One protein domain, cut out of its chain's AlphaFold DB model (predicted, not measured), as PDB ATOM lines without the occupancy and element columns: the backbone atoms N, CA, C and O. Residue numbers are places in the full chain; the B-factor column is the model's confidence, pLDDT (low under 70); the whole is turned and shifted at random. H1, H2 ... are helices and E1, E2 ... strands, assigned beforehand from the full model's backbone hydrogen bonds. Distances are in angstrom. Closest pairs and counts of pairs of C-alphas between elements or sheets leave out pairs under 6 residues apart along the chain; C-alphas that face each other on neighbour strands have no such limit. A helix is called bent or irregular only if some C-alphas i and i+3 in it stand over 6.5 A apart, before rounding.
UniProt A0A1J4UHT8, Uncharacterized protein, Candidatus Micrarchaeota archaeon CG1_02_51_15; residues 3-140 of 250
ATOM      1  N   LEU A   3     -33.119  18.293  12.262       93.56
ATOM      2  CA  LEU A   3     -34.398  17.724  12.674       93.56
ATOM      3  C   LEU A   3     -35.547  18.640  12.240       93.56
ATOM      4  O   LEU A   3     -35.448  19.868  12.316       93.56
ATOM      5  N   ARG A   4     -36.645  18.039  11.775       93.50
ATOM      6  CA  ARG A   4     -37.849  18.751  11.308       93.50
ATOM      7  C   ARG A   4     -39.110  18.213  11.990       93.50
ATOM      8  O   ARG A   4     -39.953  17.618  11.317       93.50
ATOM      9  N   PRO A   5     -39.223  18.362  13.316       93.38
ATOM     10  CA  PRO A   5     -40.388  17.890  14.047       93.38
ATOM     11  C   PRO A   5     -41.655  18.659  13.645       93.38
ATOM     12  O   PRO A   5     -41.620  19.857  13.353       93.38
ATOM     13  N   LYS A   6     -42.796  17.967  13.642       89.25
ATOM     14  CA  LYS A   6     -44.124  18.555  13.409       89.25
ATOM     15  C   LYS A   6     -44.802  18.996  14.707       89.25
ATOM     16  O   LYS A   6     -45.696  19.838  14.650       89.25
ATOM     17  N   SER A   7     -44.371  18.457  15.847       89.31
ATOM     18  CA  SER A   7     -44.877  18.770  17.188       89.31
ATOM     19  C   SER A   7     -43.749  18.810  18.225       89.31
ATOM     20  O   SER A   7     -42.642  18.322  17.979       89.31
ATOM     21  N   GLN A   8     -44.033  19.374  19.401       85.94
ATOM     22  CA  GLN A   8     -43.104  19.378  20.536       85.94
ATOM     23  C   GLN A   8     -42.786  17.957  21.026       85.94
ATOM     24  O   GLN A   8     -41.632  17.645  21.307       85.94
ATOM     25  N   GLU A   9     -43.774  17.064  21.062       90.12
ATOM     26  CA  GLU A   9     -43.566  15.654  21.419       90.12
ATOM     27  C   GLU A   9     -42.611  14.956  20.447       90.12
ATOM     28  O   GLU A   9     -41.685  14.257  20.861       90.12
ATOM     29  N   GLU A  10     -42.790  15.186  19.141       92.81
ATOM     30  CA  GLU A  10     -41.911  14.624  18.121       92.81
ATOM     31  C   GLU A  10     -40.484  15.167  18.253       92.81
ATOM     32  O   GLU A  10     -39.527  14.405  18.120       92.81
ATOM     33  N   MET A  11     -40.337  16.457  18.565       92.44
ATOM     34  CA  MET A  11     -39.046  17.087  18.841       92.44
ATOM     35  C   MET A  11     -38.328  16.407  20.010       92.44
ATOM     36  O   MET A  11     -37.176  15.998  19.862       92.44
ATOM     37  N   MET A  12     -39.016  16.229  21.143       92.94
ATOM     38  CA  MET A  12     -38.440  15.579  22.325       92.94
ATOM     39  C   MET A  12     -38.093  14.114  22.054       92.94
ATOM     40  O   MET A  12     -37.020  13.656  22.440       92.94
ATOM     41  N   ARG A  13     -38.952  13.383  21.330       94.31
ATOM     42  CA  ARG A  13     -38.690  11.994  20.926       94.31
ATOM     43  C   ARG A  13     -37.457  11.882  20.029       94.31
ATOM     44  O   ARG A  13     -36.629  10.999  20.239       94.31
ATOM     45  N   GLN A  14     -37.322  12.767  19.038       94.25
ATOM     46  CA  GLN A  14     -36.165  12.782  18.140       94.25
ATOM     47  C   GLN A  14     -34.877  13.117  18.904       94.25
ATOM     48  O   GLN A  14     -33.886  12.417  18.730       94.25
ATOM     49  N   LEU A  15     -34.903  14.109  19.802       91.75
ATOM     50  CA  LEU A  15     -33.772  14.437  20.678       91.75
ATOM     51  C   LEU A  15     -33.382  13.280  21.606       91.75
ATOM     52  O   LEU A  15     -32.196  13.018  21.811       91.75
ATOM     53  N   HIS A  16     -34.369  12.559  22.136       92.62
ATOM     54  CA  HIS A  16     -34.129  11.394  22.980       92.62
ATOM     55  C   HIS A  16     -33.446  10.253  22.213       92.62
ATOM     56  O   HIS A  16     -32.594   9.568  22.776       92.62
ATOM     57  N   GLY A  17     -33.786  10.076  20.933       92.31
ATOM     58  CA  GLY A  17     -33.177   9.077  20.049       92.31
ATOM     59  C   GLY A  17     -31.732   9.380  19.635       92.31
ATOM     60  O   GLY A  17     -31.063   8.501  19.097       92.31
ATOM     61  N   LEU A  18     -31.231  10.595  19.885       91.44
ATOM     62  CA  LEU A  18     -29.838  10.951  19.617       91.44
ATOM     63  C   LEU A  18     -28.923  10.520  20.762       91.44
ATOM     64  O   LEU A  18     -29.252  10.680  21.940       91.44
ATOM     65  N   LYS A  19     -27.726  10.035  20.412       90.56
ATOM     66  CA  LYS A  19     -26.679   9.754  21.403       90.56
ATOM     67  C   LYS A  19     -26.280  11.055  22.115       90.56
ATOM     68  O   LYS A  19     -26.226  12.091  21.449       90.56
ATOM     69  N   PRO A  20     -25.911  11.029  23.410       85.25
ATOM     70  CA  PRO A  20     -25.457  12.221  24.137       85.25
ATOM     71  C   PRO A  20     -24.352  13.009  23.416       85.25
ATOM     72  O   PRO A  20     -24.370  14.235  23.396       85.25
ATOM     73  N   THR A  21     -23.443  12.314  22.726       80.38
ATOM     74  CA  THR A  21     -22.360  12.922  21.934       80.38
ATOM     75  C   THR A  21     -22.838  13.741  20.733       80.38
ATOM     76  O   THR A  21     -22.109  14.619  20.281       80.38
ATOM     77  N   GLN A  22     -24.045  13.473  20.228       82.75
ATOM     78  CA  GLN A  22     -24.654  14.120  19.060       82.75
ATOM     79  C   GLN A  22     -25.658  15.221  19.436       82.75
ATOM     80  O   GLN A  22     -26.189  15.891  18.551       82.75
ATOM     81  N   ARG A  23     -25.951  15.383  20.733       86.62
ATOM     82  CA  ARG A  23     -26.922  16.354  21.254       86.62
ATOM     83  C   ARG A  23     -26.326  17.260  22.327       86.62
ATOM     84  O   ARG A  23     -27.031  17.661  23.236       86.62
ATOM     85  N   LYS A  24     -25.043  17.596  22.227       80.62
ATOM     86  CA  LYS A  24     -24.346  18.492  23.162       80.62
ATOM     87  C   LYS A  24     -24.895  19.921  23.143       80.62
ATOM     88  O   LYS A  24     -24.739  20.636  24.119       80.62
ATOM     89  N   ALA A  25     -25.524  20.343  22.046       81.00
ATOM     90  CA  ALA A  25     -26.237  21.616  21.952       81.00
ATOM     91  C   ALA A  25     -27.390  21.528  20.945       81.00
ATOM     92  O   ALA A  25     -27.334  20.752  19.987       81.00
ATOM     93  N   VAL A  26     -28.413  22.363  21.127       85.81
ATOM     94  CA  VAL A  26     -29.553  22.481  20.207       85.81
ATOM     95  C   VAL A  26     -29.579  23.863  19.574       85.81
ATOM     96  O   VAL A  26     -29.478  24.874  20.263       85.81
ATOM     97  N   VAL A  27     -29.756  23.915  18.254       86.50
ATOM     98  CA  VAL A  27     -29.893  25.160  17.494       86.50
ATOM     99  C   VAL A  27     -31.286  25.235  16.876       86.50
ATOM    100  O   VAL A  27     -31.562  24.574  15.874       86.50
ATOM    101  N   PHE A  28     -32.163  26.060  17.439       87.94
ATOM    102  CA  PHE A  28     -33.486  26.327  16.889       87.94
ATOM    103  C   PHE A  28     -33.427  27.313  15.728       87.94
ATOM    104  O   PHE A  28     -32.778  28.354  15.806       87.94
ATOM    105  N   PHE A  29     -34.134  27.007  14.642       87.81
ATOM    106  CA  PHE A  29     -34.253  27.892  13.484       87.81
ATOM    107  C   PHE A  29     -35.643  27.830  12.849       87.81
ATOM    108  O   PHE A  29     -36.417  26.903  13.067       87.81
ATOM    109  N   GLY A  30     -35.957  28.813  12.003       82.75
ATOM    110  CA  GLY A  30     -37.204  28.823  11.237       82.75
ATOM    111  C   GLY A  30     -38.448  29.212  12.038       82.75
ATOM    112  O   GLY A  30     -39.550  29.051  11.520       82.75
ATOM    113  N   ARG A  31     -38.289  29.752  13.256       81.38
ATOM    114  CA  ARG A  31     -39.400  30.222  14.097       81.38
ATOM    115  C   ARG A  31     -40.185  31.352  13.437       81.38
ATOM    116  O   ARG A  31     -41.412  31.362  13.492       81.38
ATOM    117  N   HIS A  32     -39.499  32.290  12.783       73.50
ATOM    118  CA  HIS A  32     -40.166  33.369  12.065       73.50
ATOM    119  C   HIS A  32     -39.911  33.265  10.549       73.50
ATOM    120  O   HIS A  32     -38.761  33.222  10.098       73.50
ATOM    121  N   PRO A  33     -40.966  33.309   9.714       60.06
ATOM    122  CA  PRO A  33     -40.875  33.047   8.270       60.06
ATOM    123  C   PRO A  33     -39.998  34.049   7.522       60.06
ATOM    124  O   PRO A  33     -39.395  33.736   6.495       60.06
ATOM    125  N   ARG A  34     -39.890  35.274   8.044       59.72
ATOM    126  CA  ARG A  34     -39.069  36.318   7.433       59.72
ATOM    127  C   ARG A  34     -37.583  36.120   7.702       59.72
ATOM    128  O   ARG A  34     -36.793  36.743   7.011       59.72
ATOM    129  N   GLU A  35     -37.163  35.272   8.639       62.97
ATOM    130  CA  GLU A  35     -35.773  35.275   9.101       62.97
ATOM    131  C   GLU A  35     -34.774  34.639   8.142       62.97
ATOM    132  O   GLU A  35     -33.578  34.872   8.276       62.97
ATOM    133  N   ARG A  36     -35.227  33.874   7.139       69.69
ATOM    134  CA  ARG A  36     -34.340  33.119   6.228       69.69
ATOM    135  C   ARG A  36     -33.308  32.246   6.975       69.69
ATOM    136  O   ARG A  36     -32.340  31.797   6.365       69.69
ATOM    137  N   THR A  37     -33.528  31.952   8.258       76.38
ATOM    138  CA  THR A  37     -32.607  31.205   9.131       76.38
ATOM    139  C   THR A  37     -32.436  29.759   8.683       76.38
ATOM    140  O   THR A  37     -31.383  29.174   8.904       76.38
ATOM    141  N   GLY A  38     -33.390  29.222   7.913       79.94
ATOM    142  CA  GLY A  38     -33.241  27.930   7.242       79.94
ATOM    143  C   GLY A  38     -32.067  27.866   6.256       79.94
ATOM    144  O   GLY A  38     -31.457  26.812   6.136       79.94
ATOM    145  N   ARG A  39     -31.691  28.976   5.594       78.50
ATOM    146  CA  ARG A  39     -30.500  28.996   4.719       78.50
ATOM    147  C   ARG A  39     -29.205  28.917   5.527       78.50
ATOM    148  O   ARG A  39     -28.296  28.208   5.121       78.50
ATOM    149  N   ILE A  40     -29.158  29.601   6.671       77.12
ATOM    150  CA  ILE A  40     -28.015  29.571   7.597       77.12
ATOM    151  C   ILE A  40     -27.868  28.170   8.198       77.12
ATOM    152  O   ILE A  40     -26.778  27.607   8.205       77.12
ATOM    153  N   ALA A  41     -28.977  27.573   8.641       80.81
ATOM    154  CA  ALA A  41     -28.976  26.195   9.115       80.81
ATOM    155  C   ALA A  41     -28.521  25.230   8.012       80.81
ATOM    156  O   ALA A  41     -27.655  24.394   8.242       80.81
ATOM    157  N   ALA A  42     -29.019  25.388   6.783       83.50
ATOM    158  CA  ALA A  42     -28.588  24.568   5.656       83.50
ATOM    159  C   ALA A  42     -27.085  24.705   5.357       83.50
ATOM    160  O   ALA A  42     -26.453  23.695   5.060       83.50
ATOM    161  N   SER A  43     -26.491  25.896   5.483       80.00
ATOM    162  CA  SER A  43     -25.051  26.070   5.255       80.00
ATOM    163  C   SER A  43     -24.185  25.529   6.395       80.00
ATOM    164  O   SER A  43     -23.128  24.979   6.121       80.00
ATOM    165  N   LEU A  44     -24.625  25.650   7.654       78.44
ATOM    166  CA  LEU A  44     -23.770  25.400   8.826       78.44
ATOM    167  C   LEU A  44     -24.054  24.083   9.569       78.44
ATOM    168  O   LEU A  44     -23.267  23.677  10.419       78.44
ATOM    169  N   HIS A  45     -25.141  23.369   9.252       80.75
ATOM    170  CA  HIS A  45     -25.538  22.167  10.002       80.75
ATOM    171  C   HIS A  45     -24.510  21.029  10.010       80.75
ATOM    172  O   HIS A  45     -24.586  20.183  10.901       80.75
ATOM    173  N   LYS A  46     -23.614  20.953   9.018       81.31
ATOM    174  CA  LYS A  46     -22.545  19.943   8.979       81.31
ATOM    175  C   LYS A  46     -21.473  20.240  10.025       81.31
ATOM    176  O   LYS A  46     -21.073  19.345  10.756       81.31
ATOM    177  N   GLU A  47     -21.064  21.500  10.138       77.56
ATOM    178  CA  GLU A  47     -20.085  21.943  11.137       77.56
ATOM    179  C   GLU A  47     -20.635  21.779  12.556       77.56
ATOM    180  O   GLU A  47     -19.944  21.289  13.444       77.56
ATOM    181  N   TRP A  48     -21.910  22.121  12.757       81.06
ATOM    182  CA  TRP A  48     -22.581  21.910  14.038       81.06
ATOM    183  C   TRP A  48     -22.657  20.432  14.415       81.06
ATOM    184  O   TRP A  48     -22.412  20.100  15.566       81.06
ATOM    185  N   GLU A  49     -22.932  19.544  13.460       82.88
ATOM    186  CA  GLU A  49     -22.997  18.100  13.713       82.88
ATOM    187  C   GLU A  49     -21.656  17.504  14.127       82.88
ATOM    188  O   GLU A  49     -21.612  16.714  15.067       82.88
ATOM    189  N   VAL A  50     -20.565  17.908  13.471       77.50
ATOM    190  CA  VAL A  50     -19.204  17.515  13.870       77.50
ATOM    191  C   VAL A  50     -18.913  17.988  15.293       77.50
ATOM    192  O   VAL A  50     -18.345  17.253  16.095       77.50
ATOM    193  N   ALA A  51     -19.389  19.183  15.639       69.12
ATOM    194  CA  ALA A  51     -19.343  19.714  16.990       69.12
ATOM    195  C   ALA A  51     -20.428  19.130  17.917       69.12
ATOM    196  O   ALA A  51     -20.677  19.695  18.971       69.12
ATOM    197  N   GLY A  52     -21.117  18.040  17.572       80.38
ATOM    198  CA  GLY A  52     -22.110  17.404  18.443       80.38
ATOM    199  C   GLY A  52     -23.369  18.235  18.713       80.38
ATOM    200  O   GLY A  52     -24.083  17.954  19.673       80.38
ATOM    201  N   ALA A  53     -23.648  19.256  17.903       81.38
ATOM    202  CA  ALA A  53     -24.861  20.055  17.967       81.38
ATOM    203  C   ALA A  53     -25.876  19.653  16.895       81.38
ATOM    204  O   ALA A  53     -25.539  19.299  15.760       81.38
ATOM    205  N   VAL A  54     -27.153  19.770  17.248       90.00
ATOM    206  CA  VAL A  54     -28.273  19.435  16.374       90.00
ATOM    207  C   VAL A  54     -29.081  20.679  16.035       90.00
ATOM    208  O   VAL A  54     -29.512  21.426  16.911       90.00
ATOM    209  N   ALA A  55     -29.314  20.904  14.743       90.50
ATOM    210  CA  ALA A  55     -30.217  21.954  14.299       90.50
ATOM    211  C   ALA A  55     -31.653  21.431  14.290       90.50
ATOM    212  O   ALA A  55     -31.925  20.387  13.699       90.50
ATOM    213  N   ILE A  56     -32.581  22.173  14.886       92.50
ATOM    214  CA  ILE A  56     -34.001  21.834  14.931       92.50
ATOM    215  C   ILE A  56     -34.800  22.955  14.285       92.50
ATOM    216  O   ILE A  56     -34.744  24.115  14.698       92.50
ATOM    217  N   GLN A  57     -35.576  22.602  13.265       92.06
ATOM    218  CA  GLN A  57     -36.573  23.512  12.730       92.06
ATOM    219  C   GLN A  57     -37.736  23.596  13.715       92.06
ATOM    220  O   GLN A  57     -38.361  22.578  14.010       92.06
ATOM    221  N   VAL A  58     -38.044  24.800  14.196       90.12
ATOM    222  CA  VAL A  58     -39.183  25.013  15.095       90.12
ATOM    223  C   VAL A  58     -40.470  24.559  14.388       90.12
ATOM    224  O   VAL A  58     -40.726  25.006  13.261       90.12
ATOM    225  N   PRO A  59     -41.272  23.667  15.005       89.25
ATOM    226  CA  PRO A  59     -42.519  23.191  14.424       89.25
ATOM    227  C   PRO A  59     -43.434  24.340  14.026       89.25
ATOM    228  O   PRO A  59     -43.614  25.295  14.779       89.25
ATOM    229  N   ARG A  60     -44.086  24.227  12.863       85.12
ATOM    230  CA  ARG A  60     -44.976  25.287  12.365       85.12
ATOM    231  C   ARG A  60     -46.114  25.598  13.340       85.12
ATOM    232  O   ARG A  60     -46.553  26.735  13.368       85.12
ATOM    233  N   SER A  61     -46.595  24.633  14.125       82.50
ATOM    234  CA  SER A  61     -47.612  24.855  15.168       82.50
ATOM    235  C   SER A  61     -47.164  25.841  16.250       82.50
ATOM    236  O   SER A  61     -47.999  26.553  16.789       82.50
ATOM    237  N   MET A  62     -45.859  25.925  16.504       83.69
ATOM    238  CA  MET A  62     -45.251  26.736  17.560       83.69
ATOM    239  C   MET A  62     -44.739  28.083  17.030       83.69
ATOM    240  O   MET A  62     -44.047  28.811  17.738       83.69
ATOM    241  N   THR A  63     -45.040  28.432  15.772       84.19
ATOM    242  CA  THR A  63     -44.593  29.700  15.190       84.19
ATOM    243  C   THR A  63     -45.655  30.793  15.313       84.19
ATOM    244  O   THR A  63     -46.852  30.538  15.121       84.19
ATOM    245  N   PRO A  64     -45.237  32.060  15.505       76.50
ATOM    246  CA  PRO A  64     -46.151  33.204  15.489       76.50
ATOM    247  C   PRO A  64     -46.966  33.330  14.197       76.50
ATOM    248  O   PRO A  64     -48.086  33.836  14.204       76.50
ATOM    249  N   GLU A  65     -46.428  32.853  13.072       79.19
ATOM    250  CA  GLU A  65     -47.135  32.873  11.792       79.19
ATOM    251  C   GLU A  65     -48.373  31.968  11.808       79.19
ATOM    252  O   GLU A  65     -49.449  32.378  11.368       79.19
ATOM    253  N   LYS A  66     -48.239  30.737  12.311       80.25
ATOM    254  CA  LYS A  66     -49.362  29.799  12.374       80.25
ATOM    255  C   LYS A  66     -50.417  30.267  13.364       80.25
ATOM    256  O   LYS A  66     -51.603  30.169  13.057       80.25
ATOM    257  N   PHE A  67     -49.989  30.841  14.484       79.81
ATOM    258  CA  PHE A  67     -50.877  31.502  15.432       79.81
ATOM    259  C   PHE A  67     -51.682  32.630  14.770       79.81
ATOM    260  O   PHE A  67     -52.912  32.623  14.818       79.81
ATOM    261  N   ALA A  68     -51.024  33.533  14.036       77.06
ATOM    262  CA  ALA A  68     -51.703  34.599  13.298       77.06
ATOM    263  C   ALA A  68     -52.694  34.057  12.246       77.06
ATOM    264  O   ALA A  68     -53.796  34.588  12.095       77.06
ATOM    265  N   GLN A  69     -52.342  32.969  11.547       80.44
ATOM    266  CA  GLN A  69     -53.244  32.286  10.607       80.44
ATOM    267  C   GLN A  69     -54.466  31.685  11.318       80.44
ATOM    268  O   GLN A  69     -55.578  31.773  10.794       80.44
ATOM    269  N   ASN A  70     -54.280  31.091  12.498       75.81
ATOM    270  CA  ASN A  70     -55.364  30.518  13.293       75.81
ATOM    271  C   ASN A  70     -56.308  31.615  13.814       75.81
ATOM    272  O   ASN A  70     -57.518  31.479  13.650       75.81
ATOM    273  N   ILE A  71     -55.779  32.742  14.309       77.75
ATOM    274  CA  ILE A  71     -56.589  33.912  14.698       77.75
ATOM    275  C   ILE A  71     -57.396  34.439  13.511       77.75
ATOM    276  O   ILE A  71     -58.599  34.670  13.628       77.75
ATOM    277  N   ALA A  72     -56.755  34.626  12.355       78.44
ATOM    278  CA  ALA A  72     -57.428  35.142  11.167       78.44
ATOM    279  C   ALA A  72     -58.576  34.227  10.712       78.44
ATOM    280  O   ALA A  72     -59.619  34.716  10.281       78.44
ATOM    281  N   LYS A  73     -58.409  32.903  10.837       76.94
ATOM    282  CA  LYS A  73     -59.471  31.924  10.574       76.94
ATOM    283  C   LYS A  73     -60.578  31.988  11.619       76.94
ATOM    284  O   LYS A  73     -61.741  32.052  11.240       76.94
ATOM    285  N   ALA A  74     -60.244  32.017  12.907       71.81
ATOM    286  CA  ALA A  74     -61.236  32.060  13.980       71.81
ATOM    287  C   ALA A  74     -62.116  33.317  13.908       71.81
ATOM    288  O   ALA A  74     -63.335  33.220  14.027       71.81
ATOM    289  N   ARG A  75     -61.529  34.476  13.575       70.88
ATOM    290  CA  ARG A  75     -62.274  35.725  13.328       70.88
ATOM    291  C   ARG A  75     -63.341  35.600  12.235       70.88
ATOM    292  O   ARG A  75     -64.332  36.315  12.290       70.88
ATOM    293  N   ARG A  76     -63.163  34.701  11.259       71.81
ATOM    294  CA  ARG A  76     -64.135  34.458  10.177       71.81
ATOM    295  C   ARG A  76     -65.251  33.483  10.559       71.81
ATOM    296  O   ARG A  76     -66.286  33.496   9.911       71.81
ATOM    297  N   VAL A  77     -65.037  32.624  11.559       64.75
ATOM    298  CA  VAL A  77     -65.959  31.524  11.926       64.75
ATOM    299  C   VAL A  77     -66.806  31.863  13.167       64.75
ATOM    300  O   VAL A  77     -67.762  31.158  13.472       64.75
ATOM    301  N   GLY A  78     -66.503  32.970  13.853       59.00
ATOM    302  CA  GLY A  78     -67.278  33.494  14.981       59.00
ATOM    303  C   GLY A  78     -66.611  33.279  16.351       59.00
ATOM    304  O   GLY A  78     -65.684  32.477  16.483       59.00
ATOM    305  N   PRO A  79     -67.074  33.991  17.396       56.56
ATOM    306  CA  PRO A  79     -66.366  34.148  18.675       56.56
ATOM    307  C   PRO A  79     -66.168  32.844  19.463       56.56
ATOM    308  O   PRO A  79     -65.189  32.720  20.192       56.56
ATOM    309  N   ARG A  80     -67.031  31.833  19.278       53.62
ATOM    310  CA  ARG A  80     -66.946  30.556  20.014       53.62
ATOM    311  C   ARG A  80     -65.664  29.754  19.741       53.62
ATOM    312  O   ARG A  80     -65.247  29.017  20.619       53.62
ATOM    313  N   LYS A  81     -65.016  29.919  18.578       51.00
ATOM    314  CA  LYS A  81     -63.750  29.227  18.240       51.00
ATOM    315  C   LYS A  81     -62.487  30.026  18.590       51.00
ATOM    316  O   LYS A  81     -61.384  29.572  18.304       51.00
ATOM    317  N   ALA A  82     -62.625  31.229  19.153       51.06
ATOM    318  CA  ALA A  82     -61.481  32.066  19.516       51.06
ATOM    319  C   ALA A  82     -60.858  31.676  20.870       51.06
ATOM    320  O   ALA A  82     -59.671  31.916  21.072       51.06
ATOM    321  N   ASN A  83     -61.632  31.040  21.756       51.19
ATOM    322  CA  ASN A  83     -61.189  30.664  23.104       51.19
ATOM    323  C   ASN A  83     -60.240  29.449  23.132       51.19
ATOM    324  O   ASN A  83     -59.604  29.210  24.148       51.19
ATOM    325  N   GLU A  84     -60.122  28.704  22.030       60.25
ATOM    326  CA  GLU A  84     -59.271  27.504  21.914       60.25
ATOM    327  C   GLU A  84     -57.914  27.790  21.240       60.25
ATOM    328  O   GLU A  84     -57.177  26.869  20.889       60.25
ATOM    329  N   ILE A  85     -57.575  29.059  20.983       63.94
ATOM    330  CA  ILE A  85     -56.324  29.397  20.294       63.94
ATOM    331  C   ILE A  85     -55.196  29.541  21.312       63.94
ATOM    332  O   ILE A  85     -55.032  30.591  21.930       63.94
ATOM    333  N   GLU A  86     -54.381  28.499  21.427       68.88
ATOM    334  CA  GLU A  86     -53.156  28.523  22.223       68.88
ATOM    335  C   GLU A  86     -52.127  29.508  21.656       68.88
ATOM    336  O   GLU A  86     -51.909  29.598  20.439       68.88
ATOM    337  N   LEU A  87     -51.480  30.248  22.558       73.69
ATOM    338  CA  LEU A  87     -50.344  31.094  22.221       73.69
ATOM    339  C   LEU A  87     -49.140  30.211  21.851       73.69
ATOM    340  O   LEU A  87     -48.894  29.202  22.509       73.69
ATOM    341  N   PRO A  88     -48.370  30.573  20.811       79.56
ATOM    342  CA  PRO A  88     -47.140  29.866  20.499       79.56
ATOM    343  C   PRO A  88     -46.139  30.097  21.638       79.56
ATOM    344  O   PRO A  88     -46.011  31.240  22.093       79.56
ATOM    345  N   PRO A  89     -45.391  29.065  22.055       80.31
ATOM    346  CA  PRO A  89     -44.498  29.182  23.195       80.31
ATOM    347  C   PRO A  89     -43.361  30.158  22.925       80.31
ATOM    348  O   PRO A  89     -42.882  30.270  21.792       80.31
ATOM    349  N   SER A  90     -42.911  30.877  23.949       77.00
ATOM    350  CA  SER A  90     -41.793  31.826  23.869       77.00
ATOM    351  C   SER A  90     -40.453  31.131  23.553       77.00
ATOM    352  O   SER A  90     -40.354  29.905  23.528       77.00
ATOM    353  N   ASP A  91     -39.408  31.892  23.204       76.31
ATOM    354  CA  ASP A  91     -38.068  31.306  23.001       76.31
ATOM    355  C   ASP A  91     -37.508  30.749  24.316       76.31
ATOM    356  O   ASP A  91     -36.847  29.711  24.312       76.31
ATOM    357  N   SER A  92     -37.831  31.398  25.438       70.38
ATOM    358  CA  SER A  92     -37.469  30.945  26.780       70.38
ATOM    359  C   SER A  92     -38.145  29.620  27.117       70.38
ATOM    360  O   SER A  92     -37.455  28.684  27.489       70.38
ATOM    361  N   GLU A  93     -39.451  29.499  26.878       77.75
ATOM    362  CA  GLU A  93     -40.208  28.260  27.120       77.75
ATOM    363  C   GLU A  93     -39.691  27.091  26.268       77.75
ATOM    364  O   GLU A  93     -39.572  25.962  26.742       77.75
ATOM    365  N   LEU A  94     -39.324  27.353  25.007       77.62
ATOM    366  CA  LEU A  94     -38.687  26.353  24.144       77.62
ATOM    367  C   LEU A  94     -37.318  25.918  24.675       77.62
ATOM    368  O   LEU A  94     -36.988  24.730  24.627       77.62
ATOM    369  N   SER A  95     -36.515  26.875  25.145       81.56
ATOM    370  CA  SER A  95     -35.212  26.599  25.748       81.56
ATOM    371  C   SER A  95     -35.353  25.788  27.023       81.56
ATOM    372  O   SER A  95     -34.678  24.775  27.171       81.56
ATOM    373  N   GLU A  96     -36.250  26.198  27.912       78.56
ATOM    374  CA  GLU A  96     -36.502  25.561  29.197       78.56
ATOM    375  C   GLU A  96     -37.010  24.130  29.014       78.56
ATOM    376  O   GLU A  96     -36.503  23.212  29.655       78.56
ATOM    377  N   ALA A  97     -37.917  23.891  28.063       82.88
ATOM    378  CA  ALA A  97     -38.426  22.552  27.775       82.88
ATOM    379  C   ALA A  97     -37.325  21.565  27.339       82.88
ATOM    380  O   ALA A  97     -37.419  20.366  27.606       82.88
ATOM    381  N   VAL A  98     -36.287  22.045  26.649       82.75
ATOM    382  CA  VAL A  98     -35.137  21.222  26.240       82.75
ATOM    383  C   VAL A  98     -34.097  21.144  27.359       82.75
ATOM    384  O   VAL A  98     -33.584  20.061  27.640       82.75
ATOM    385  N   HIS A  99     -33.794  22.267  28.007       80.44
ATOM    386  CA  HIS A  99     -32.776  22.353  29.047       80.44
ATOM    387  C   HIS A  99     -33.165  21.553  30.293       80.44
ATOM    388  O   HIS A  99     -32.376  20.734  30.744       80.44
ATOM    389  N   SER A 100     -34.404  21.679  30.773       80.06
ATOM    390  CA  SER A 100     -34.921  20.912  31.921       80.06
ATOM    391  C   SER A 100     -34.848  19.394  31.731       80.06
ATOM    392  O   SER A 100     -34.808  18.649  32.704       80.06
ATOM    393  N   ARG A 101     -34.847  18.919  30.479       85.31
ATOM    394  CA  ARG A 101     -34.919  17.488  30.163       85.31
ATOM    395  C   ARG A 101     -33.592  16.868  29.747       85.31
ATOM    396  O   ARG A 101     -33.414  15.663  29.906       85.31
ATOM    397  N   PHE A 102     -32.699  17.657  29.160       82.62
ATOM    398  CA  PHE A 102     -31.436  17.166  28.612       82.62
ATOM    399  C   PHE A 102     -30.208  17.888  29.174       82.62
ATOM    400  O   PHE A 102     -29.101  17.461  28.870       82.62
ATOM    401  N   GLU A 103     -30.392  18.963  29.946       82.00
ATOM    402  CA  GLU A 103     -29.331  19.799  30.533       82.00
ATOM    403  C   GLU A 103     -28.355  20.361  29.488       82.00
ATOM    404  O   GLU A 103     -27.189  20.640  29.761       82.00
ATOM    405  N   ILE A 104     -28.836  20.543  28.256       80.69
ATOM    406  CA  ILE A 104     -28.018  21.004  27.133       80.69
ATOM    407  C   ILE A 104     -28.299  22.466  26.790       80.69
ATOM    408  O   ILE A 104     -29.434  22.932  26.938       80.69
ATOM    409  N   PRO A 105     -27.286  23.210  26.317       77.94
ATOM    410  CA  PRO A 105     -27.461  24.574  25.850       77.94
ATOM    411  C   PRO A 105     -28.356  24.632  24.609       77.94
ATOM    412  O   PRO A 105     -28.229  23.837  23.669       77.94
ATOM    413  N   VAL A 106     -29.226  25.639  24.591       79.62
ATOM    414  CA  VAL A 106     -30.156  25.922  23.498       79.62
ATOM    415  C   VAL A 106     -29.825  27.272  22.886       79.62
ATOM    416  O   VAL A 106     -29.556  28.245  23.590       79.62
ATOM    417  N   ILE A 107     -29.843  27.339  21.558       81.12
ATOM    418  CA  ILE A 107     -29.493  28.538  20.812       81.12
ATOM    419  C   ILE A 107     -30.570  28.841  19.782       81.12
ATOM    420  O   ILE A 107     -30.893  27.998  18.950       81.12
ATOM    421  N   HIS A 108     -31.080  30.069  19.790       79.31
ATOM    422  CA  HIS A 108     -32.089  30.525  18.835       79.31
ATOM    423  C   HIS A 108     -31.459  31.337  17.703       79.31
ATOM    424  O   HIS A 108     -30.779  32.343  17.924       79.31
ATOM    425  N   LEU A 109     -31.685  30.900  16.464       75.62
ATOM    426  CA  LEU A 109     -31.268  31.616  15.263       75.62
ATOM    427  C   LEU A 109     -32.333  32.620  14.830       75.62
ATOM    428  O   LEU A 109     -33.383  32.227  14.326       75.62
ATOM    429  N   HIS A 110     -31.990  33.908  14.910       71.69
ATOM    430  CA  HIS A 110     -32.818  35.029  14.447       71.69
ATOM    431  C   HIS A 110     -32.192  35.776  13.254       71.69
ATOM    432  O   HIS A 110     -30.985  35.722  13.020       71.69
ATOM    433  N   ARG A 111     -32.985  36.534  12.478       55.44
ATOM    434  CA  ARG A 111     -32.483  37.254  11.273       55.44
ATOM    435  C   ARG A 111     -31.424  38.314  11.565       55.44
ATOM    436  O   ARG A 111     -30.670  38.685  10.674       55.44
ATOM    437  N   THR A 112     -31.381  38.830  12.788       52.41
ATOM    438  CA  THR A 112     -30.406  39.846  13.214       52.41
ATOM    439  C   THR A 112     -28.986  39.286  13.359       52.41
ATOM    440  O   THR A 112     -28.050  40.033  13.654       52.41
ATOM    441  N   PHE A 113     -28.786  37.985  13.123       49.22
ATOM    442  CA  PHE A 113     -27.474  37.354  13.088       49.22
ATOM    443  C   PHE A 113     -26.703  37.751  11.819       49.22
ATOM    444  O   PHE A 113     -26.726  37.079  10.793       49.22
ATOM    445  N   ASN A 114     -25.982  38.870  11.915       50.75
ATOM    446  CA  ASN A 114     -24.900  39.237  10.999       50.75
ATOM    447  C   ASN A 114     -23.864  38.088  10.920       50.75
ATOM    448  O   ASN A 114     -23.683  37.355  11.894       50.75
ATOM    449  N   THR A 115     -23.138  37.942   9.810       50.94
ATOM    450  CA  THR A 115     -22.151  36.863   9.571       50.94
ATOM    451  C   THR A 115     -21.111  36.733  10.693       50.94
ATOM    452  O   THR A 115     -20.752  35.625  11.083       50.94
ATOM    453  N   LYS A 116     -20.717  37.848  11.326       51.03
ATOM    454  CA  LYS A 116     -19.844  37.854  12.522       51.03
ATOM    455  C   LYS A 116     -20.446  37.128  13.737       51.03
ATOM    456  O   LYS A 116     -19.712  36.572  14.546       51.03
ATOM    457  N   ARG A 117     -21.772  37.140  13.899       51.84
ATOM    458  CA  ARG A 117     -22.468  36.401  14.965       51.84
ATOM    459  C   ARG A 117     -22.686  34.935  14.601       51.84
ATOM    460  O   ARG A 117     -22.673  34.122  15.509       51.84
ATOM    461  N   ALA A 118     -22.807  34.594  13.317       52.47
ATOM    462  CA  ALA A 118     -22.775  33.198  12.870       52.47
ATOM    463  C   ALA A 118     -21.416  32.541  13.184       52.47
ATOM    464  O   ALA A 118     -21.390  31.433  13.705       52.47
ATOM    465  N   ALA A 119     -20.309  33.276  13.016       54.12
ATOM    466  CA  ALA A 119     -18.986  32.838  13.473       54.12
ATOM    467  C   ALA A 119     -18.910  32.685  15.003       54.12
ATOM    468  O   ALA A 119     -18.400  31.693  15.509       54.12
ATOM    469  N   ARG A 120     -19.483  33.621  15.776       56.69
ATOM    470  CA  ARG A 120     -19.589  33.467  17.242       56.69
ATOM    471  C   ARG A 120     -20.472  32.294  17.655       56.69
ATOM    472  O   ARG A 120     -20.175  31.672  18.662       56.69
ATOM    473  N   LEU A 121     -21.523  31.995  16.897       57.91
ATOM    474  CA  LEU A 121     -22.374  30.834  17.116       57.91
ATOM    475  C   LEU A 121     -21.611  29.536  16.852       57.91
ATOM    476  O   LEU A 121     -21.678  28.640  17.679       57.91
ATOM    477  N   GLN A 122     -20.848  29.453  15.759       56.47
ATOM    478  CA  GLN A 122     -19.941  28.330  15.496       56.47
ATOM    479  C   GLN A 122     -18.930  28.162  16.639       56.47
ATOM    480  O   GLN A 122     -18.790  27.062  17.162       56.47
ATOM    481  N   MET A 123     -18.298  29.253  17.093       53.41
ATOM    482  CA  MET A 123     -17.368  29.218  18.229       53.41
ATOM    483  C   MET A 123     -18.048  28.830  19.546       53.41
ATOM    484  O   MET A 123     -17.461  28.107  20.341       53.41
ATOM    485  N   PHE A 124     -19.271  29.298  19.798       57.84
ATOM    486  CA  PHE A 124     -20.033  28.960  21.000       57.84
ATOM    487  C   PHE A 124     -20.464  27.494  20.982       57.84
ATOM    488  O   PHE A 124     -20.314  26.809  21.988       57.84
ATOM    489  N   VAL A 125     -20.955  27.004  19.843       57.53
ATOM    490  CA  VAL A 125     -21.301  25.595  19.653       57.53
ATOM    491  C   VAL A 125     -20.068  24.726  19.875       57.53
ATOM    492  O   VAL A 125     -20.143  23.823  20.693       57.53
ATOM    493  N   ALA A 126     -18.930  25.047  19.251       53.53
ATOM    494  CA  ALA A 126     -17.680  24.304  19.417       53.53
ATOM    495  C   ALA A 126     -17.143  24.331  20.862       53.53
ATOM    496  O   ALA A 126     -16.739  23.305  21.401       53.53
ATOM    497  N   ARG A 127     -17.193  25.493  21.528       52.72
ATOM    498  CA  ARG A 127     -16.714  25.647  22.910       52.72
ATOM    499  C   ARG A 127     -17.573  24.881  23.919       52.72
ATOM    500  O   ARG A 127     -17.029  24.297  24.847       52.72
ATOM    501  N   ASN A 128     -18.895  24.877  23.748       51.59
ATOM    502  CA  ASN A 128     -19.813  24.193  24.669       51.59
ATOM    503  C   ASN A 128     -19.979  22.704  24.362       51.59
ATOM    504  O   ASN A 128     -20.455  21.954  25.205       51.59
ATOM    505  N   SER A 129     -19.560  22.250  23.183       52.44
ATOM    506  CA  SER A 129     -19.520  20.832  22.866       52.44
ATOM    507  C   SER A 129     -18.206  20.141  23.234       52.44
ATOM    508  O   SER A 129     -18.027  18.960  22.918       52.44
ATOM    509  N   GLY A 130     -17.304  20.829  23.938       48.22
ATOM    510  CA  GLY A 130     -16.024  20.266  24.368       48.22
ATOM    511  C   GLY A 130     -15.107  19.920  23.195       48.22
ATOM    512  O   GLY A 130     -14.383  18.934  23.259       48.22
ATOM    513  N   VAL A 131     -15.198  20.672  22.095       43.19
ATOM    514  CA  VAL A 131     -14.264  20.564  20.976       43.19
ATOM    515  C   VAL A 131     -13.038  21.406  21.325       43.19
ATOM    516  O   VAL A 131     -13.150  22.623  21.486       43.19
ATOM    517  N   ASP A 132     -11.891  20.745  21.491       42.06
ATOM    518  CA  ASP A 132     -10.637  21.363  21.926       42.06
ATOM    519  C   ASP A 132     -10.236  22.569  21.065       42.06
ATOM    520  O   ASP A 132     -10.445  22.614  19.848       42.06
ATOM    521  N   SER A 133      -9.592  23.551  21.698       41.38
ATOM    522  CA  SER A 133      -9.065  24.754  21.038       41.38
ATOM    523  C   SER A 133      -8.108  24.450  19.874       41.38
ATOM    524  O   SER A 133      -7.997  25.257  18.953       41.38
ATOM    525  N   GLU A 134      -7.463  23.279  19.869       39.66
ATOM    526  CA  GLU A 134      -6.601  22.802  18.776       39.66
ATOM    527  C   GLU A 134      -7.384  22.444  17.500       39.66
ATOM    528  O   GLU A 134      -6.905  22.678  16.388       39.66
ATOM    529  N   PHE A 135      -8.628  21.972  17.636       38.56
ATOM    530  CA  PHE A 135      -9.521  21.695  16.506       38.56
ATOM    531  C   PHE A 135     -10.065  22.989  15.872       38.56
ATOM    532  O   PHE A 135     -10.237  23.099  14.656       38.56
ATOM    533  N   MET A 136     -10.272  24.026  16.690       34.66
ATOM    534  CA  MET A 136     -10.663  25.363  16.221       34.66
ATOM    535  C   MET A 136      -9.567  26.035  15.381       34.66
ATOM    536  O   MET A 136      -9.873  26.798  14.462       34.66
ATOM    537  N   ALA A 137      -8.297  25.726  15.658       37.38
ATOM    538  CA  ALA A 137      -7.159  26.199  14.874       37.38
ATOM    539  C   ALA A 137      -7.039  25.487  13.511       37.38
ATOM    540  O   ALA A 137      -6.644  26.113  12.525       37.38
ATOM    541  N   THR A 138      -7.436  24.212  13.416       35.81
ATOM    542  CA  THR A 138      -7.383  23.413  12.172       35.81
ATOM    543  C   THR A 138      -8.478  23.778  11.162       35.81
ATOM    544  O   THR A 138      -8.294  23.571   9.965       35.81
ATOM    545  N   LEU A 139      -9.577  24.405  11.600       30.94
ATOM    546  CA  LEU A 139     -10.650  24.923  10.732       30.94
ATOM    547  C   LEU A 139     -10.333  26.278  10.051       30.94
ATOM    548  O   LEU A 139     -11.206  26.874   9.421       30.94
ATOM    549  N   GLY A 140      -9.091  26.774  10.126       26.97
ATOM    550  CA  GLY A 140      -8.619  27.881   9.280       26.97
ATOM    551  C   GLY A 140      -9.103  29.284   9.669       26.97
ATOM    552  O   GLY A 140      -9.010  30.211   8.863       26.97
TER     553      GLY A 140
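What this domain is: This is residues 3 to 140 of the 250 residues of an uncharacterized protein of Candidatus Micrarchaeota archaeon CG1_02_51_15 (UniProt A0A1J4UHT8). A small parallel sheet of three short strands is the core of the body, with H2 and H5 over one face and H4 over the other. From one end of this body a long arm reaches out, made of H3 and the returning residues 78 to 90, and residues 75 to 80 at its tip stick out; the small H6 lies at the opposite end. The printed part has 138 residues, with six named helices and three named strands in the order H1 E1 H2 E2 H3 H4 E3 H5 H6, and the sheet runs E2 E1 E3, all parallel. The class is mostly helix, and the whole is only just compact, close to loose, with a radius of gyration of the C-alphas of 17.0 A and spans of 62 by 30 by 20 A.

Where its parts are: H1, residues 8 to 16, is 12.3 A long and begins at C-alpha 8 (-43.104, 19.378, 20.536). E1 is residues 25 to 29, 13.2 A. H2, residues 37 to 50, is 19.7 A long and irregular, with C-alphas 43 and 46 7.6 A apart. E2 is residues 53 to 57, 13.3 A. H3, residues 64 to 77, is 20.2 A long and ends at C-alpha 77 (-65.959, 31.524, 11.926). H4 is residues 91 to 102, 16.6 A; E3 is residues 106 to 108, 6.8 A; H5 is residues 115 to 128, 19.8 A. H6, residues 133 to 138, is 9.1 A long and ends at C-alpha 138 (-7.383, 23.413, 12.172).

How they stand to each other: E1 is the inner strand, with E2 and E3 as its parallel neighbours; N 27 and O 54 are within hydrogen-bond range across E1 and E2 at 2.8 A, and N 28 and O 107 are within hydrogen-bond range across E1 and E3 at 2.8 A. E1, H2, E2 form a strand-helix-strand unit, two parallel neighbour strands with a helix between; E2, H3 H4, E3 form a split one, with E1 between its strands; both crossovers are right-handed. Three layers result from H2 and H5 on one face and H4 on the opposite face. H2 runs along E2 at a height over the sheet of 8.5 A, its His 45 and Ala 55 having the closest C-alphas, 6.4 A. H5 is over E1 and E3 at 11.0 A. H4 is over E3 at 9.0 A; the closest C-alphas are those of Ser 95 and Val 106, 5.6 A. H2 touches H5 with residues 47 to 48 alone, C-alphas of Trp 48 and Val 125 at 6.8 A, the same way at a shallow tilt of 33 degrees, only just short of steep. H5 and H6 only just touch, with 3 pairs of C-alphas within 8 A, the closest Ala 126 and Met 136, 7.8 A. H1 only grazes the sheet; H3 touches no helix. Every O i to N i+4 pair is within hydrogen-bond range in H1, H5 and H6, against 8 of 10 in H2, 9 of 10 in H3 and 7 of 8 in H4.

The domain as a whole: The farthest C-alphas, Gly 78 and Glu 134, are 61.7 A apart. The printed part has no cut, and the link from H3 to H4 is long. The mean pLDDT of the printed part is 72.7; residues 33 to 36, 51, 77 to 86 and 111 to 140 are under 70.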